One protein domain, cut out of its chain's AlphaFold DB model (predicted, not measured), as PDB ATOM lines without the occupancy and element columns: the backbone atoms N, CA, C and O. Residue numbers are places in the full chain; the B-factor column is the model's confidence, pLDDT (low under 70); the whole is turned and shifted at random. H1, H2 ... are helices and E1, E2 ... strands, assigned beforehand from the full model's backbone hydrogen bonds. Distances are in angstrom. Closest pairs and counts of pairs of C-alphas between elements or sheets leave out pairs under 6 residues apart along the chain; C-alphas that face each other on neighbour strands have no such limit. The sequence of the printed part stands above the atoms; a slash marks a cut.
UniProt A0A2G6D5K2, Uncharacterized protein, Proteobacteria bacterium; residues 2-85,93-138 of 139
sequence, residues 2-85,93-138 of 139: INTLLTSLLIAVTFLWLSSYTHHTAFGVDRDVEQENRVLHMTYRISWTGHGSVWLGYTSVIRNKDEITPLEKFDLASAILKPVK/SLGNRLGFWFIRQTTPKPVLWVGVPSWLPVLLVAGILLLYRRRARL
ATOM      1  N   ILE A   2      75.784 154.528  79.536       93.06
ATOM      2  CA  ILE A   2      74.994 153.463  80.203       93.06
ATOM      3  C   ILE A   2      75.626 152.064  80.080       93.06
ATOM      4  O   ILE A   2      75.713 151.342  81.067       93.06
ATOM      5  N   ASN A   3      76.130 151.685  78.899       93.56
ATOM      6  CA  ASN A   3      76.789 150.383  78.713       93.56
ATOM      7  C   ASN A   3      78.020 150.214  79.623       93.56
ATOM      8  O   ASN A   3      78.224 149.142  80.186       93.56
ATOM      9  N   THR A   4      78.822 151.271  79.783       95.00
ATOM     10  CA  THR A   4      79.992 151.273  80.668       95.00
ATOM     11  C   THR A   4      79.555 151.103  82.118       95.00
ATOM     12  O   THR A   4      80.062 150.215  82.786       95.00
ATOM     13  N   LEU A   5      78.543 151.859  82.561       95.81
ATOM     14  CA  LEU A   5      77.975 151.750  83.908       95.81
ATOM     15  C   LEU A   5      77.494 150.323  84.212       95.81
ATOM     16  O   LEU A   5      77.864 149.753  85.233       95.81
ATOM     17  N   LEU A   6      76.705 149.725  83.315       95.44
ATOM     18  CA  LEU A   6      76.195 148.362  83.484       95.44
ATOM     19  C   LEU A   6      77.316 147.317  83.477       95.44
ATOM     20  O   LEU A   6      77.245 146.336  84.211       95.44
ATOM     21  N   THR A   7      78.362 147.529  82.674       96.50
ATOM     22  CA  THR A   7      79.533 146.639  82.644       96.50
ATOM     23  C   THR A   7      80.334 146.753  83.943       96.50
ATOM     24  O   THR A   7      80.671 145.732  84.536       96.50
ATOM     25  N   SER A   8      80.587 147.968  84.434       96.94
ATOM     26  CA  SER A   8      81.243 148.199  85.727       96.94
ATOM     27  C   SER A   8      80.434 147.607  86.880       96.94
ATOM     28  O   SER A   8      80.999 146.937  87.743       96.94
ATOM     29  N   LEU A   9      79.110 147.782  86.863       95.56
ATOM     30  CA  LEU A   9      78.214 147.180  87.844       95.56
ATOM     31  C   LEU A   9      78.285 145.652  87.793       95.56
ATOM     32  O   LEU A   9      78.396 145.031  88.844       95.56
ATOM     33  N   LEU A  10      78.277 145.050  86.596       96.69
ATOM     34  CA  LEU A  10      78.397 143.602  86.419       96.69
ATOM     35  C   LEU A  10      79.698 143.068  87.029       96.69
ATOM     36  O   LEU A  10      79.674 142.073  87.750       96.69
ATOM     37  N   ILE A  11      80.821 143.743  86.770       96.62
ATOM     38  CA  ILE A  11      82.125 143.381  87.339       96.62
ATOM     39  C   ILE A  11      82.071 143.456  88.868       96.62
ATOM     40  O   ILE A  11      82.458 142.499  89.538       96.62
ATOM     41  N   ALA A  12      81.530 144.547  89.419       92.38
ATOM     42  CA  ALA A  12      81.415 144.735  90.862       92.38
ATOM     43  C   ALA A  12      80.562 143.636  91.519       92.38
ATOM     44  O   ALA A  12      81.014 142.995  92.469       92.38
ATOM     45  N   VAL A  13      79.364 143.348  90.994       91.88
ATOM     46  CA  VAL A  13      78.501 142.296  91.562       91.88
ATOM     47  C   VAL A  13      79.081 140.896  91.373       91.88
ATOM     48  O   VAL A  13      78.873 140.046  92.232       91.88
ATOM     49  N   THR A  14      79.846 140.652  90.304       94.12
ATOM     50  CA  THR A  14      80.542 139.370  90.086       94.12
ATOM     51  C   THR A  14      81.658 139.177  91.108       94.12
ATOM     52  O   THR A  14      81.780 138.102  91.690       94.12
ATOM     53  N   PHE A  15      82.442 140.222  91.384       91.44
ATOM     54  CA  PHE A  15      83.467 140.165  92.425       91.44
ATOM     55  C   PHE A  15      82.842 139.926  93.803       91.44
ATOM     56  O   PHE A  15      83.287 139.048  94.544       91.44
ATOM     57  N   LEU A  16      81.754 140.637  94.118       87.44
ATOM     58  CA  LEU A  16      81.008 140.427  95.357       87.44
ATOM     59  C   LEU A  16      80.440 139.004  95.446       87.44
ATOM     60  O   LEU A  16      80.571 138.373  96.493       87.44
ATOM     61  N   TRP A  17      79.885 138.464  94.358       90.19
ATOM     62  CA  TRP A  17      79.417 137.079  94.282       90.19
ATOM     63  C   TRP A  17      80.529 136.077  94.604       90.19
ATOM     64  O   TRP A  17      80.355 135.252  95.500       90.19
ATOM     65  N   LEU A  18      81.685 136.175  93.946       90.94
ATOM     66  CA  LEU A  18      82.810 135.269  94.193       90.94
ATOM     67  C   LEU A  18      83.344 135.403  95.626       90.94
ATOM     68  O   LEU A  18      83.574 134.399  96.304       90.94
ATOM     69  N   SER A  19      83.463 136.637  96.126       86.62
ATOM     70  CA  SER A  19      83.891 136.895  97.507       86.62
ATOM     71  C   SER A  19      82.925 136.306  98.536       86.62
ATOM     72  O   SER A  19      83.346 135.879  99.608       86.62
ATOM     73  N   SER A  20      81.641 136.192  98.185       85.31
ATOM     74  CA  SER A  20      80.589 135.716  99.077       85.31
ATOM     75  C   SER A  20      80.684 134.243  99.446       85.31
ATOM     76  O   SER A  20      79.841 133.799 100.205       85.31
ATOM     77  N   TYR A  21      81.650 133.476  98.939       85.44
ATOM     78  CA  TYR A  21      81.903 132.093  99.375       85.44
ATOM     79  C   TYR A  21      83.031 131.975 100.403       85.44
ATOM     80  O   TYR A  21      83.230 130.911 100.977       85.44
ATOM     81  N   THR A  22      83.799 133.045 100.604       83.62
ATOM     82  CA  THR A  22      85.032 133.022 101.407       83.62
ATOM     83  C   THR A  22      85.103 134.160 102.414       83.62
ATOM     84  O   THR A  22      85.759 134.028 103.446       83.62
ATOM     85  N   HIS A  23      84.404 135.262 102.146       86.88
ATOM     86  CA  HIS A  23      84.435 136.471 102.948       86.88
ATOM     87  C   HIS A  23      83.022 136.953 103.259       86.88
ATOM     88  O   HIS A  23      82.097 136.856 102.450       86.88
ATOM     89  N   HIS A  24      82.886 137.518 104.448       85.50
ATOM     90  CA  HIS A  24      81.703 138.208 104.905       85.50
ATOM     91  C   HIS A  24      81.869 139.714 104.682       85.50
ATOM     92  O   HIS A  24      82.800 140.335 105.210       85.50
ATOM     93  N   THR A  25      80.926 140.311 103.958       87.75
ATOM     94  CA  THR A  25      80.824 141.766 103.807       87.75
ATOM     95  C   THR A  25      79.415 142.211 104.164       87.75
ATOM     96  O   THR A  25      78.463 141.738 103.558       87.75
ATOM     97  N   ALA A  26      79.265 143.132 105.109       88.81
ATOM     98  CA  ALA A  26      77.981 143.690 105.499       88.81
ATOM     99  C   ALA A  26      78.030 145.214 105.587       88.81
ATOM    100  O   ALA A  26      79.027 145.794 106.014       88.81
ATOM    101  N   PHE A  27      76.920 145.839 105.221       91.44
ATOM    102  CA  PHE A  27      76.685 147.274 105.311       91.44
ATOM    103  C   PHE A  27      75.313 147.502 105.918       91.44
ATOM    104  O   PHE A  27      74.380 146.745 105.638       91.44
ATOM    105  N   GLY A  28      75.169 148.530 106.738       90.94
ATOM    106  CA  GLY A  28      73.914 148.766 107.414       90.94
ATOM    107  C   GLY A  28      73.848 150.065 108.182       90.94
ATOM    108  O   GLY A  28      74.760 150.887 108.158       90.94
ATOM    109  N   VAL A  29      72.718 150.205 108.850       90.69
ATOM    110  CA  VAL A  29      72.381 151.323 109.712       90.69
ATOM    111  C   VAL A  29      71.925 150.754 111.038       90.69
ATOM    112  O   VAL A  29      71.013 149.918 111.074       90.69
ATOM    113  N   ASP A  30      72.518 151.259 112.104       88.00
ATOM    114  CA  ASP A  30      72.102 150.983 113.466       88.00
ATOM    115  C   ASP A  30      71.322 152.198 113.999       88.00
ATOM    116  O   ASP A  30      71.621 153.352 113.680       88.00
ATOM    117  N   ARG A  31      70.243 151.932 114.737       86.19
ATOM    118  CA  ARG A  31      69.323 152.932 115.281       86.19
ATOM    119  C   ARG A  31      68.936 152.556 116.700       86.19
ATOM    120  O   ARG A  31      68.288 151.530 116.909       86.19
ATOM    121  N   ASP A  32      69.207 153.458 117.630       86.00
ATOM    122  CA  ASP A  32      68.750 153.336 119.008       86.00
ATOM    123  C   ASP A  32      67.435 154.083 119.242       86.00
ATOM    124  O   ASP A  32      67.245 155.226 118.812       86.00
ATOM    125  N   VAL A  33      66.506 153.428 119.940       83.06
ATOM    126  CA  VAL A  33      65.259 154.028 120.427       83.06
ATOM    127  C   VAL A  33      65.177 153.830 121.934       83.06
ATOM    128  O   VAL A  33      65.192 152.702 122.424       83.06
ATOM    129  N   GLU A  34      65.077 154.929 122.674       82.62
ATOM    130  CA  GLU A  34      64.900 154.898 124.123       82.62
ATOM    131  C   GLU A  34      63.456 154.518 124.484       82.62
ATOM    132  O   GLU A  34      62.497 155.047 123.917       82.62
ATOM    133  N   GLN A  35      63.303 153.580 125.416       81.44
ATOM    134  CA  GLN A  35      62.024 153.135 125.969       81.44
ATOM    135  C   GLN A  35      62.152 153.029 127.488       81.44
ATOM    136  O   GLN A  35      62.691 152.048 127.999       81.44
ATOM    137  N   GLU A  36      61.646 154.031 128.208       82.50
ATOM    138  CA  GLU A  36      61.704 154.111 129.675       82.50
ATOM    139  C   GLU A  36      63.145 153.925 130.210       82.50
ATOM    140  O   GLU A  36      63.975 154.820 130.065       82.50
ATOM    141  N   ASN A  37      63.456 152.752 130.781       79.62
ATOM    142  CA  ASN A  37      64.772 152.365 131.319       79.62
ATOM    143  C   ASN A  37      65.556 151.393 130.416       79.62
ATOM    144  O   ASN A  37      66.519 150.748 130.844       79.62
ATOM    145  N   ARG A  38      65.133 151.240 129.164       81.12
ATOM    146  CA  ARG A  38      65.727 150.320 128.195       81.12
ATOM    147  C   ARG A  38      66.026 151.040 126.892       81.12
ATOM    148  O   ARG A  38      65.399 152.037 126.542       81.12
ATOM    149  N   VAL A  39      66.969 150.487 126.150       82.12
ATOM    150  CA  VAL A  39      67.308 150.945 124.807       82.12
ATOM    151  C   VAL A  39      67.035 149.806 123.844       82.12
ATOM    152  O   VAL A  39      67.540 148.692 124.002       82.12
ATOM    153  N   LEU A  40      66.192 150.085 122.857       85.19
ATOM    154  CA  LEU A  40      65.920 149.200 121.742       85.19
ATOM    155  C   LEU A  40      66.911 149.523 120.625       85.19
ATOM    156  O   LEU A  40      66.721 150.482 119.879       85.19
ATOM    157  N   HIS A  41      67.957 148.710 120.524       86.19
ATOM    158  CA  HIS A  41      68.946 148.796 119.456       86.19
ATOM    159  C   HIS A  41      68.431 148.027 118.242       86.19
ATOM    160  O   HIS A  41      68.301 146.799 118.293       86.19
ATOM    161  N   MET A  42      68.098 148.738 117.170       87.38
ATOM    162  CA  MET A  42      67.684 148.167 115.893       87.38
ATOM    163  C   MET A  42      68.830 148.234 114.897       87.38
ATOM    164  O   MET A  42      69.464 149.267 114.731       87.38
ATOM    165  N   THR A  43      69.038 147.152 114.171       89.25
ATOM    166  CA  THR A  43      70.098 147.042 113.178       89.25
ATOM    167  C   THR A  43      69.482 146.632 111.856       89.25
ATOM    168  O   THR A  43      68.885 145.560 111.789       89.25
ATOM    169  N   TYR A  44      69.686 147.416 110.803       91.75
ATOM    170  CA  TYR A  44      69.280 147.104 109.433       91.75
ATOM    171  C   TYR A  44      70.521 146.849 108.595       91.75
ATOM    172  O   TYR A  44      71.381 147.719 108.502       91.75
ATOM    173  N   ARG A  45      70.647 145.673 107.981       91.56
ATOM    174  CA  ARG A  45      71.880 145.284 107.284       91.56
ATOM    175  C   ARG A  45      71.595 144.567 105.969       91.56
ATOM    176  O   ARG A  45      70.664 143.769 105.858       91.56
ATOM    177  N   ILE A  46      72.458 144.826 104.994       91.44
ATOM    178  CA  ILE A  46      72.697 143.996 103.815       91.44
ATOM    179  C   ILE A  46      74.013 143.266 104.055       91.44
ATOM    180  O   ILE A  46      75.006 143.893 104.411       91.44
ATOM    181  N   SER A  47      74.035 141.954 103.872       89.44
ATOM    182  CA  SER A  47      75.163 141.104 104.227       89.44
ATOM    183  C   SER A  47      75.418 140.043 103.165       89.44
ATOM    184  O   SER A  47      74.643 139.105 103.010       89.44
ATOM    185  N   TRP A  48      76.553 140.127 102.485       89.81
ATOM    186  CA  TRP A  48      77.182 138.981 101.839       89.81
ATOM    187  C   TRP A  48      77.722 138.080 102.938       89.81
ATOM    188  O   TRP A  48      78.709 138.402 103.594       89.81
ATOM    189  N   THR A  49      77.033 136.972 103.181       85.00
ATOM    190  CA  THR A  49      77.246 136.151 104.381       85.00
ATOM    191  C   THR A  49      78.535 135.349 104.358       85.00
ATOM    192  O   THR A  49      78.990 134.895 105.405       85.00
ATOM    193  N   GLY A  50      79.135 135.177 103.180       81.38
ATOM    194  CA  GLY A  50      80.253 134.262 103.015       81.38
ATOM    195  C   GLY A  50      79.829 132.815 102.763       81.38
ATOM    196  O   GLY A  50      80.627 131.902 102.947       81.38
ATOM    197  N   HIS A  51      78.561 132.585 102.406       83.06
ATOM    198  CA  HIS A  51      77.991 131.261 102.139       83.06
ATOM    199  C   HIS A  51      77.318 131.171 100.760       83.06
ATOM    200  O   HIS A  51      76.394 130.383 100.562       83.06
ATOM    201  N   GLY A  52      77.678 132.052  99.829       87.31
ATOM    202  CA  GLY A  52      77.019 132.152  98.530       87.31
ATOM    203  C   GLY A  52      75.634 132.807  98.583       87.31
ATOM    204  O   GLY A  52      74.866 132.677  97.629       87.31
ATOM    205  N   SER A  53      75.298 133.541  99.648       89.88
ATOM    206  CA  SER A  53      74.026 134.265  99.764       89.88
ATOM    207  C   SER A  53      74.215 135.722 100.176       89.88
ATOM    208  O   SER A  53      75.160 136.080 100.883       89.88
ATOM    209  N   VAL A  54      73.292 136.561  99.711       91.69
ATOM    210  CA  VAL A  54      73.145 137.962 100.108       91.69
ATOM    211  C   VAL A  54      71.906 138.061 100.966       91.69
ATOM    212  O   VAL A  54      70.820 137.682 100.539       91.69
ATOM    213  N   TRP A  55      72.076 138.528 102.190       92.00
ATOM    214  CA  TRP A  55      71.015 138.664 103.167       92.00
ATOM    215  C   TRP A  55      70.643 140.127 103.318       92.00
ATOM    216  O   TRP A  55      71.513 140.986 103.399       92.00
ATOM    217  N   LEU A  56      69.352 140.401 103.380       93.50
ATOM    218  CA  LEU A  56      68.794 141.694 103.738       93.50
ATOM    219  C   LEU A  56      67.865 141.475 104.922       93.50
ATOM    220  O   LEU A  56      67.051 140.547 104.916       93.50
ATOM    221  N   GLY A  57      67.977 142.315 105.937       92.75
ATOM    222  CA  GLY A  57      67.163 142.123 107.117       92.75
ATOM    223  C   GLY A  57      67.428 143.108 108.228       92.75
ATOM    224  O   GLY A  57      68.175 144.078 108.078       92.75
ATOM    225  N   TYR A  58      66.793 142.819 109.355       91.25
ATOM    226  CA  TYR A  58      67.009 143.538 110.586       91.25
ATOM    227  C   TYR A  58      67.010 142.616 111.802       91.25
ATOM    228  O   TYR A  58      66.419 141.533 111.814       91.25
ATOM    229  N   THR A  59      67.675 143.077 112.852       89.38
ATOM    230  CA  THR A  59      67.636 142.479 114.185       89.38
ATOM    231  C   THR A  59      67.399 143.574 115.208       89.38
ATOM    232  O   THR A  59      67.732 144.735 114.969       89.38
ATOM    233  N   SER A  60      66.806 143.219 116.339       87.44
ATOM    234  CA  SER A  60      66.619 144.148 117.444       87.44
ATOM    235  C   SER A  60      67.027 143.521 118.766       87.44
ATOM    236  O   SER A  60      66.762 142.348 119.043       87.44
ATOM    237  N   VAL A  61      67.725 144.303 119.580       85.50
ATOM    238  CA  VAL A  61      68.241 143.878 120.877       85.50
ATOM    239  C   VAL A  61      67.857 144.923 121.909       85.50
ATOM    240  O   VAL A  61      68.203 146.090 121.778       85.50
ATOM    241  N   ILE A  62      67.165 144.481 122.953       83.69
ATOM    242  CA  ILE A  62      66.902 145.299 124.131       83.69
ATOM    243  C   ILE A  62      68.148 145.259 125.020       83.69
ATOM    244  O   ILE A  62      68.653 144.170 125.312       83.69
ATOM    245  N   ARG A  63      68.628 146.431 125.434       80.44
ATOM    246  CA  ARG A  63      69.730 146.609 126.389       80.44
ATOM    247  C   ARG A  63      69.264 147.469 127.565       80.44
ATOM    248  O   ARG A  63      68.382 148.314 127.394       80.44
ATOM    249  N   ASN A  64      69.831 147.243 128.747       79.50
ATOM    250  CA  ASN A  64      69.572 148.096 129.906       79.50
ATOM    251  C   ASN A  64      70.295 149.433 129.721       79.50
ATOM    252  O   ASN A  64      71.422 149.455 129.232       79.50
ATOM    253  N   LYS A  65      69.649 150.538 130.103       67.88
ATOM    254  CA  LYS A  65      70.184 151.898 129.925       67.88
ATOM    255  C   LYS A  65      71.514 152.124 130.659       67.88
ATOM    256  O   LYS A  65      72.345 152.887 130.182       67.88
ATOM    257  N   ASP A  66      71.734 151.394 131.750       65.19
ATOM    258  CA  ASP A  66      72.929 151.498 132.599       65.19
ATOM    259  C   ASP A  66      74.180 150.829 131.989       65.19
ATOM    260  O   ASP A  66      75.290 151.035 132.472       65.19
ATOM    261  N   GLU A  67      74.023 150.033 130.923       64.88
ATOM    262  CA  GLU A  67      75.108 149.268 130.283       64.88
ATOM    263  C   GLU A  67      75.679 149.936 129.012       64.88
ATOM    264  O   GLU A  67      76.496 149.319 128.324       64.88
ATOM    265  N   ILE A  68      75.260 151.159 128.643       59.72
ATOM    266  CA  ILE A  68      75.540 151.722 127.305       59.72
ATOM    267  C   ILE A  68      76.330 153.043 127.350       59.72
ATOM    268  O   ILE A  68      76.005 153.976 128.079       59.72
ATOM    269  N   THR A  69      77.354 153.099 126.491       58.03
ATOM    270  CA  THR A  69      77.995 154.287 125.895       58.03
ATOM    271  C   THR A  69      76.966 155.256 125.269       58.03
ATOM    272  O   THR A  69      75.802 154.883 125.133       58.03
ATOM    273  N   PRO A  70      77.324 156.509 124.907       63.66
ATOM    274  CA  PRO A  70      76.343 157.495 124.433       63.66
ATOM    275  C   PRO A  70      75.454 156.958 123.300       63.66
ATOM    276  O   PRO A  70      75.942 156.328 122.369       63.66
ATOM    277  N   LEU A  71      74.145 157.222 123.405       62.91
ATOM    278  CA  LEU A  71      73.125 156.820 122.434       62.91
ATOM    279  C   LEU A  71      73.437 157.388 121.046       62.91
ATOM    280  O   LEU A  71      73.337 158.601 120.826       62.91
ATOM    281  N   GLU A  72      73.733 156.513 120.091       64.44
ATOM    282  CA  GLU A  72      73.905 156.898 118.696       64.44
ATOM    283  C   GLU A  72      72.574 156.714 117.966       64.44
ATOM    284  O   GLU A  72      72.100 155.613 117.690       64.44
ATOM    285  N   LYS A  73      71.918 157.840 117.660       68.06
ATOM    286  CA  LYS A  73      70.618 157.838 116.965       68.06
ATOM    287  C   LYS A  73      70.702 157.203 115.574       68.06
ATOM    288  O   LYS A  73      69.687 156.732 115.061       68.06
ATOM    289  N   PHE A  74      71.882 157.252 114.963       73.25
ATOM    290  CA  PHE A  74      72.167 156.708 113.648       73.25
ATOM    291  C   PHE A  74      73.668 156.436 113.539       73.25
ATOM    292  O   PHE A  74      74.449 157.387 113.560       73.25
ATOM    293  N   ASP A  75      74.044 155.168 113.389       77.50
ATOM    294  CA  ASP A  75      75.426 154.768 113.114       77.50
ATOM    295  C   ASP A  75      75.506 153.944 111.822       77.50
ATOM    296  O   ASP A  75      74.668 153.074 111.549       77.50
ATOM    297  N   LEU A  76      76.508 154.243 110.995       80.31
ATOM    298  CA  LEU A  76      76.791 153.500 109.773       80.31
ATOM    299  C   LEU A  76      77.666 152.296 110.110       80.31
ATOM    300  O   LEU A  76      78.895 152.363 110.121       80.31
ATOM    301  N   ALA A  77      77.026 151.146 110.291       79.56
ATOM    302  CA  ALA A  77      77.732 149.902 110.529       79.56
ATOM    303  C   ALA A  77      78.254 149.303 109.213       79.56
ATOM    304  O   ALA A  77      77.496 149.033 108.275       79.56
ATOM    305  N   SER A  78      79.553 149.005 109.159       85.81
ATOM    306  CA  SER A  78      80.138 148.232 108.061       85.81
ATOM    307  C   SER A  78      81.124 147.172 108.548       85.81
ATOM    308  O   SER A  78      81.832 147.319 109.545       85.81
ATOM    309  N   ALA A  79      81.164 146.059 107.829       81.12
ATOM    310  CA  ALA A  79      82.155 145.010 107.979       81.12
ATOM    311  C   ALA A  79      82.572 144.585 106.576       81.12
ATOM    312  O   ALA A  79      81.759 144.030 105.853       81.12
ATOM    313  N   ILE A  80      83.815 144.840 106.180       84.62
ATOM    314  CA  ILE A  80      84.276 144.586 104.812       84.62
ATOM    315  C   ILE A  80      85.254 143.418 104.825       84.62
ATOM    316  O   ILE A  80      86.196 143.424 105.615       84.62
ATOM    317  N   LEU A  81      85.015 142.428 103.960       82.00
ATOM    318  CA  LEU A  81      85.906 141.288 103.711       82.00
ATOM    319  C   LEU A  81      86.406 140.584 104.986       82.00
ATOM    320  O   LEU A  81      87.539 140.110 105.050       82.00
ATOM    321  N   LYS A  82      85.562 140.499 106.019       82.69
ATOM    322  CA  LYS A  82      85.918 139.764 107.235       82.69
ATOM    323  C   LYS A  82      85.887 138.262 106.943       82.69
ATOM    324  O   LYS A  82      85.006 137.812 106.209       82.69
ATOM    325  N   PRO A  83      86.803 137.464 107.515       77.81
ATOM    326  CA  PRO A  83      86.746 136.019 107.370       77.81
ATOM    327  C   PRO A  83      85.429 135.493 107.937       77.81
ATOM    328  O   PRO A  83      84.921 135.973 108.957       77.81
ATOM    329  N   VAL A  84      84.868 134.502 107.256       72.50
ATOM    330  CA  VAL A  84      83.587 133.913 107.627       72.50
ATOM    331  C   VAL A  84      83.761 133.096 108.899       72.50
ATOM    332  O   VAL A  84      84.461 132.088 108.908       72.50
ATOM    333  N   LYS A  85      83.094 133.505 109.980       65.50
ATOM    334  CA  LYS A  85      82.894 132.632 111.140       65.50
ATOM    335  C   LYS A  85      81.685 131.760 110.831       65.50
ATOM    336  O   LYS A  85      80.550 132.210 110.932       65.50
ATOM    337  N   SER A  93      68.404 123.152 104.636       84.19
ATOM    338  CA  SER A  93      67.592 122.616 103.536       84.19
ATOM    339  C   SER A  93      68.282 122.802 102.176       84.19
ATOM    340  O   SER A  93      69.220 123.589 102.032       84.19
ATOM    341  N   LEU A  94      67.801 122.113 101.139       85.31
ATOM    342  CA  LEU A  94      68.348 122.256  99.785       85.31
ATOM    343  C   LEU A  94      68.207 123.699  99.257       85.31
ATOM    344  O   LEU A  94      69.123 124.211  98.620       85.31
ATOM    345  N   GLY A  95      67.126 124.403  99.618       85.31
ATOM    346  CA  GLY A  95      66.953 125.831  99.320       85.31
ATOM    347  C   GLY A  95      67.997 126.715 100.009       85.31
ATOM    348  O   GLY A  95      68.612 127.563  99.361       85.31
ATOM    349  N   ASN A  96      68.284 126.444 101.284       84.12
ATOM    350  CA  ASN A  96      69.325 127.143 102.042       84.12
ATOM    351  C   ASN A  96      70.715 126.932 101.424       84.12
ATOM    352  O   ASN A  96      71.507 127.871 101.344       84.12
ATOM    353  N   ARG A  97      70.989 125.722 100.916       82.19
ATOM    354  CA  ARG A  97      72.227 125.402 100.180       82.19
ATOM    355  C   ARG A  97      72.342 126.151  98.855       82.19
ATOM    356  O   ARG A  97      73.447 126.496  98.456       82.19
ATOM    357  N   LEU A  98      71.218 126.429  98.193       85.81
ATOM    358  CA  LEU A  98      71.182 127.279  96.999       85.81
ATOM    359  C   LEU A  98      71.310 128.773  97.326       85.81
ATOM    360  O   LEU A  98      71.494 129.568  96.411       85.81
ATOM    361  N   GLY A  99      71.249 129.153  98.606       87.12
ATOM    362  CA  GLY A  99      71.389 130.529  99.073       87.12
ATOM    363  C   GLY A  99      70.067 131.238  99.370       87.12
ATOM    364  O   GLY A  99      70.092 132.432  99.665       87.12
ATOM    365  N   PHE A 100      68.933 130.534  99.331       91.00
ATOM    366  CA  PHE A 100      67.645 131.074  99.765       91.00
ATOM    367  C   PHE A 100      67.483 130.902 101.268       91.00
ATOM    368  O   PHE A 100      67.459 129.778 101.755       91.00
ATOM    369  N   TRP A 101      67.334 132.003 101.995       90.12
ATOM    370  CA  TRP A 101      67.142 131.969 103.440       90.12
ATOM    371  C   TRP A 101      65.921 132.779 103.831       90.12
ATOM    372  O   TRP A 101      65.678 133.863 103.306       90.12
ATOM    373  N   PHE A 102      65.167 132.265 104.792       90.94
ATOM    374  CA  PHE A 102      64.110 133.018 105.440       90.94
ATOM    375  C   PHE A 102      64.180 132.743 106.934       90.94
ATOM    376  O   PHE A 102      63.896 131.636 107.390       90.94
ATOM    377  N   ILE A 103      64.613 133.746 107.689       88.25
ATOM    378  CA  ILE A 103      64.718 133.681 109.142       88.25
ATOM    379  C   ILE A 103      63.745 134.708 109.682       88.25
ATOM    380  O   ILE A 103      63.888 135.900 109.426       88.25
ATOM    381  N   ARG A 104      62.759 134.240 110.439       90.56
ATOM    382  CA  ARG A 104      61.809 135.096 111.135       90.56
ATOM    383  C   ARG A 104      61.691 134.617 112.566       90.56
ATOM    384  O   ARG A 104      61.304 133.479 112.811       90.56
ATOM    385  N   GLN A 105      61.990 135.504 113.497       87.94
ATOM    386  CA  GLN A 105      61.831 135.265 114.919       87.94
ATOM    387  C   GLN A 105      61.206 136.507 115.539       87.94
ATOM    388  O   GLN A 105      61.665 137.616 115.302       87.94
ATOM    389  N   THR A 106      60.127 136.338 116.294       84.56
ATOM    390  CA  THR A 106      59.434 137.448 116.968       84.56
ATOM    391  C   THR A 106      59.799 137.542 118.446       84.56
ATOM    392  O   THR A 106      59.743 138.626 119.016       84.56
ATOM    393  N   THR A 107      60.221 136.427 119.051       76.56
ATOM    394  CA  THR A 107      60.472 136.295 120.494       76.56
ATOM    395  C   THR A 107      61.761 135.494 120.724       76.56
ATOM    396  O   THR A 107      61.983 134.511 120.014       76.56
ATOM    397  N   PRO A 108      62.634 135.855 121.683       75.69
ATOM    398  CA  PRO A 108      62.582 137.033 122.557       75.69
ATOM    399  C   PRO A 108      63.073 138.323 121.880       75.69
ATOM    400  O   PRO A 108      62.934 139.400 122.449       75.69
ATOM    401  N   LYS A 109      63.661 138.221 120.684       80.69
ATOM    402  CA  LYS A 109      64.227 139.341 119.930       80.69
ATOM    403  C   LYS A 109      63.689 139.309 118.496       80.69
ATOM    404  O   LYS A 109      63.875 138.283 117.836       80.69
ATOM    405  N   PRO A 110      63.027 140.377 118.018       82.31
ATOM    406  CA  PRO A 110      62.588 140.468 116.636       82.31
ATOM    407  C   PRO A 110      63.781 140.407 115.681       82.31
ATOM    408  O   PRO A 110      64.662 141.272 115.719       82.31
ATOM    409  N   VAL A 111      63.784 139.397 114.816       88.88
ATOM    410  CA  VAL A 111      64.759 139.183 113.750       88.88
ATOM    411  C   VAL A 111      64.007 138.832 112.477       88.88
ATOM    412  O   VAL A 111      63.159 137.935 112.469       88.88
ATOM    413  N   LEU A 112      64.349 139.513 111.390       92.19
ATOM    414  CA  LEU A 112      63.918 139.148 110.052       92.19
ATOM    415  C   LEU A 112      65.123 139.198 109.123       92.19
ATOM    416  O   LEU A 112      65.702 140.261 108.941       92.19
ATOM    417  N   TRP A 113      65.454 138.076 108.495       91.69
ATOM    418  CA  TRP A 113      66.434 138.015 107.418       91.69
ATOM    419  C   TRP A 113      65.864 137.276 106.225       91.69
ATOM    420  O   TRP A 113      65.315 136.181 106.352       91.69
ATOM    421  N   VAL A 114      66.050 137.876 105.058       92.81
ATOM    422  CA  VAL A 114      65.760 137.268 103.768       92.81
ATOM    423  C   VAL A 114      67.081 137.135 103.030       92.81
ATOM    424  O   VAL A 114      67.744 138.130 102.746       92.81
ATOM    425  N   GLY A 115      67.479 135.901 102.752       91.94
ATOM    426  CA  GLY A 115      68.640 135.581 101.941       91.94
ATOM    427  C   GLY A 115      68.228 135.221 100.529       91.94
ATOM    428  O   GLY A 115      67.335 134.397 100.328       91.94
ATOM    429  N   VAL A 116      68.910 135.813  99.560       93.31
ATOM    430  CA  VAL A 116      68.843 135.418  98.157       93.31
ATOM    431  C   VAL A 116      70.200 134.885  97.705       93.31
ATOM    432  O   VAL A 116      71.239 135.306  98.228       93.31
ATOM    433  N   PRO A 117      70.230 133.985  96.713       93.94
ATOM    434  CA  PRO A 117      71.482 133.515  96.159       93.94
ATOM    435  C   PRO A 117      72.306 134.667  95.585       93.94
ATOM    436  O   PRO A 117      71.809 135.513  94.843       93.94
ATOM    437  N   SER A 118      73.592 134.685  95.902       92.00
ATOM    438  CA  SER A 118      74.524 135.741  95.482       92.00
ATOM    439  C   SER A 118      74.787 135.793  93.972       92.00
ATOM    440  O   SER A 118      75.175 136.840  93.460       92.00
ATOM    441  N   TRP A 119      74.507 134.707  93.245       93.50
ATOM    442  CA  TRP A 119      74.529 134.694  91.782       93.50
ATOM    443  C   TRP A 119      73.328 135.427  91.163       93.50
ATOM    444  O   TRP A 119      73.398 135.852  90.010       93.50
ATOM    445  N   LEU A 120      72.226 135.614  91.901       94.38
ATOM    446  CA  LEU A 120      71.002 136.210  91.362       94.38
ATOM    447  C   LEU A 120      71.202 137.679  90.934       94.38
ATOM    448  O   LEU A 120      70.843 138.000  89.799       94.38
ATOM    449  N   PRO A 121      71.835 138.566  91.737       91.56
ATOM    450  CA  PRO A 121      72.207 139.908  91.282       91.56
ATOM    451  C   PRO A 121      73.064 139.917  90.010       91.56
ATOM    452  O   PRO A 121      72.857 140.761  89.141       91.56
ATOM    453  N   VAL A 122      73.992 138.965  89.867       94.38
ATOM    454  CA  VAL A 122      74.848 138.845  88.674       94.38
ATOM    455  C   VAL A 122      73.999 138.550  87.439       94.38
ATOM    456  O   VAL A 122      74.122 139.248  86.432       94.38
ATOM    457  N   LEU A 123      73.094 137.567  87.526       96.25
ATOM    458  CA  LEU A 123      72.197 137.220  86.421       96.25
ATOM    459  C   LEU A 123      71.266 138.376  86.044       96.25
ATOM    460  O   LEU A 123      71.047 138.609  84.856       96.25
ATOM    461  N   LEU A 124      70.751 139.121  87.026       95.88
ATOM    462  CA  LEU A 124      69.901 140.286  86.771       95.88
ATOM    463  C   LEU A 124      70.657 141.375  86.005       95.88
ATOM    464  O   LEU A 124      70.182 141.839  84.967       95.88
ATOM    465  N   VAL A 125      71.853 141.752  86.468       96.00
ATOM    466  CA  VAL A 125      72.662 142.786  85.801       96.00
ATOM    467  C   VAL A 125      73.104 142.324  84.410       96.00
ATOM    468  O   VAL A 125      73.010 143.093  83.452       96.00
ATOM    469  N   ALA A 126      73.519 141.062  84.266       96.69
ATOM    470  CA  ALA A 126      73.873 140.483  82.972       96.69
ATOM    471  C   ALA A 126      72.678 140.475  82.006       96.69
ATOM    472  O   ALA A 126      72.815 140.891  80.855       96.69
ATOM    473  N   GLY A 127      71.494 140.071  82.472       97.38
ATOM    474  CA  GLY A 127      70.262 140.077  81.684       97.38
ATOM    475  C   GLY A 127      69.882 141.479  81.210       97.38
ATOM    476  O   GLY A 127      69.635 141.678  80.019       97.38
ATOM    477  N   ILE A 128      69.917 142.474  82.104       96.25
ATOM    478  CA  ILE A 128      69.667 143.884  81.758       96.25
ATOM    479  C   ILE A 128      70.677 144.370  80.714       96.25
ATOM    480  O   ILE A 128      70.284 144.977  79.715       96.25
ATOM    481  N   LEU A 129      71.966 144.074  80.900       96.25
ATOM    482  CA  LEU A 129      73.022 144.440  79.956       96.25
ATOM    483  C   LEU A 129      72.796 143.811  78.571       96.25
ATOM    484  O   LEU A 129      72.939 144.497  77.555       96.25
ATOM    485  N   LEU A 130      72.422 142.532  78.513       96.25
ATOM    486  CA  LEU A 130      72.130 141.828  77.262       96.25
ATOM    487  C   LEU A 130      70.907 142.416  76.550       96.25
ATOM    488  O   LEU A 130      70.969 142.679  75.348       96.25
ATOM    489  N   LEU A 131      69.819 142.671  77.282       95.81
ATOM    490  CA  LEU A 131      68.609 143.290  76.734       95.81
ATOM    491  C   LEU A 131      68.887 144.705  76.213       95.81
ATOM    492  O   LEU A 131      68.447 145.054  75.114       95.81
ATOM    493  N   TYR A 132      69.665 145.493  76.959       94.31
ATOM    494  CA  TYR A 132      70.094 146.828  76.551       94.31
ATOM    495  C   TYR A 132      70.916 146.780  75.256       94.31
ATOM    496  O   TYR A 132      70.606 147.488  74.296       94.31
ATOM    497  N   ARG A 133      71.921 145.898  75.185       92.44
ATOM    498  CA  ARG A 133      72.757 145.726  73.985       92.44
ATOM    499  C   ARG A 133      71.959 145.229  72.783       92.44
ATOM    500  O   ARG A 133      72.233 145.657  71.668       92.44
ATOM    501  N   ARG A 134      70.976 144.347  72.993       94.19
ATOM    502  CA  ARG A 134      70.095 143.867  71.921       94.19
ATOM    503  C   ARG A 134      69.258 145.006  71.341       94.19
ATOM    504  O   ARG A 134      69.197 145.123  70.124       94.19
ATOM    505  N   ARG A 135      68.660 145.854  72.186       92.31
ATOM    506  CA  ARG A 135      67.902 147.031  71.724       92.31
ATOM    507  C   ARG A 135      68.782 148.023  70.969       92.31
ATOM    508  O   ARG A 135      68.386 148.472  69.906       92.31
ATOM    509  N   ALA A 136      69.984 148.303  71.470       86.81
ATOM    510  CA  ALA A 136      70.912 149.242  70.837       86.81
ATOM    511  C   ALA A 136      71.460 148.780  69.471       86.81
ATOM    512  O   ALA A 136      72.036 149.590  68.764       86.81
ATOM    513  N   ARG A 137      71.328 147.493  69.113       86.81
ATOM    514  CA  ARG A 137      71.692 146.970  67.781       86.81
ATOM    515  C   ARG A 137      70.542 147.012  66.768       86.81
ATOM    516  O   ARG A 137      70.780 146.742  65.599       86.81
ATOM    517  N   LEU A 138      69.310 147.233  67.227       79.56
ATOM    518  CA  LEU A 138      68.099 147.251  66.395       79.56
ATOM    519  C   LEU A 138      67.664 148.675  66.007       79.56
ATOM    520  O   LEU A 138      66.701 148.820  65.261       79.56
TER     521      LEU A 138
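AT A GLANCE: This is residues 2 to 85 and 93 to 138 of the 139 residues of an uncharacterized protein of Proteobacteria bacterium (UniProt A0A2G6D5K2). One twisted sheet of six strands fills one end of this elongated model, and two long helices, H1 and H3, side by side and running opposite ways, reach away from an end of the sheet as a stalk. The short helix H2 sits by E5 and E6, away from that helix pair. The printed part has 130 residues with three named helices and six named strands, in the order H1 E1 E2 E3 E4 H2 E5 E6 H3; the sheet's order is E4 E1 E2 E3 E6 E5, all antiparallel, and the class is mixed, helices and strands. The whole is loose, with a radius of gyration of the C-alphas of 18.6 A, and spans 65 by 34 by 26 A.

HOW THE PARTS SIT: Begin in the sheet with E1, residues 23 to 35, E2, residues 38 to 48, and E3, residues 53 to 64: a meander, each strand the antiparallel neighbour of the one before. Look at N 31 and O 42, 2.8 A apart, between E1 and E2, and at N 47 and O 55, 2.7 A, between E2 and E3. E4, residues 75 to 83, pairs back with E1 through N 28 and O 77, 2.8 A, and completes a Greek key of E1 E2 E3 E4, a meander whose first strand neighbours the fourth. On the other side of E3, E6, residues 111 to 117, pairs through N 56 and O 114, 2.9 A. E5, residues 101 to 105, is an edge strand and forms a hairpin with E6, with N 113 and O 103 2.8 A apart. H1, residues 2 to 19, only grazes the sheet, with residues 16 to 19. H3, residues 119 to 136, also only grazes it, with residues 119 to 121. H1 and H3 touch, closest at the C-alphas of Val 13 and Val 122, 5.8 A, at a shallow tilt of 18 degrees, opposite ways. H2, residues 94 to 98, is apart from both; its closest C-alpha pair with E6 is Leu 98 and Pro 117, 6.3 A. In H1, H2 and H3 every O i to N i+4 pair is within hydrogen-bond range.

IN THESE COORDINATES: Find C-alpha 2 at (74.994, 153.463, 80.203); from there H1 runs 25.6 A to residue 19. E1 is 36.2 A long and bends by 51 degrees at residue 27; E2 is 30.9 A. E3 is 33.5 A, bending by 55 degrees at residue 56, and E4 is 22.6 A, bending by 53 degrees at residue 80. H2 is 6.4 A, E5 13.1 A and E6 19.7 A. H3 runs 25.8 A to C-alpha 136 at (70.912, 149.242, 70.837).

THE WHOLE: The two C-alphas farthest apart are those of Asp 66 and Leu 138, 66.5 A. Residues 86 to 92 are not printed, and C-alphas 85 and 93 are 19.8 A apart across the cut. Of the links that are printed whole, E3 to E4 is short and the others are tight. The mean pLDDT of the printed part is 86.5; residues 65 to 73 and residue 85 are under 70.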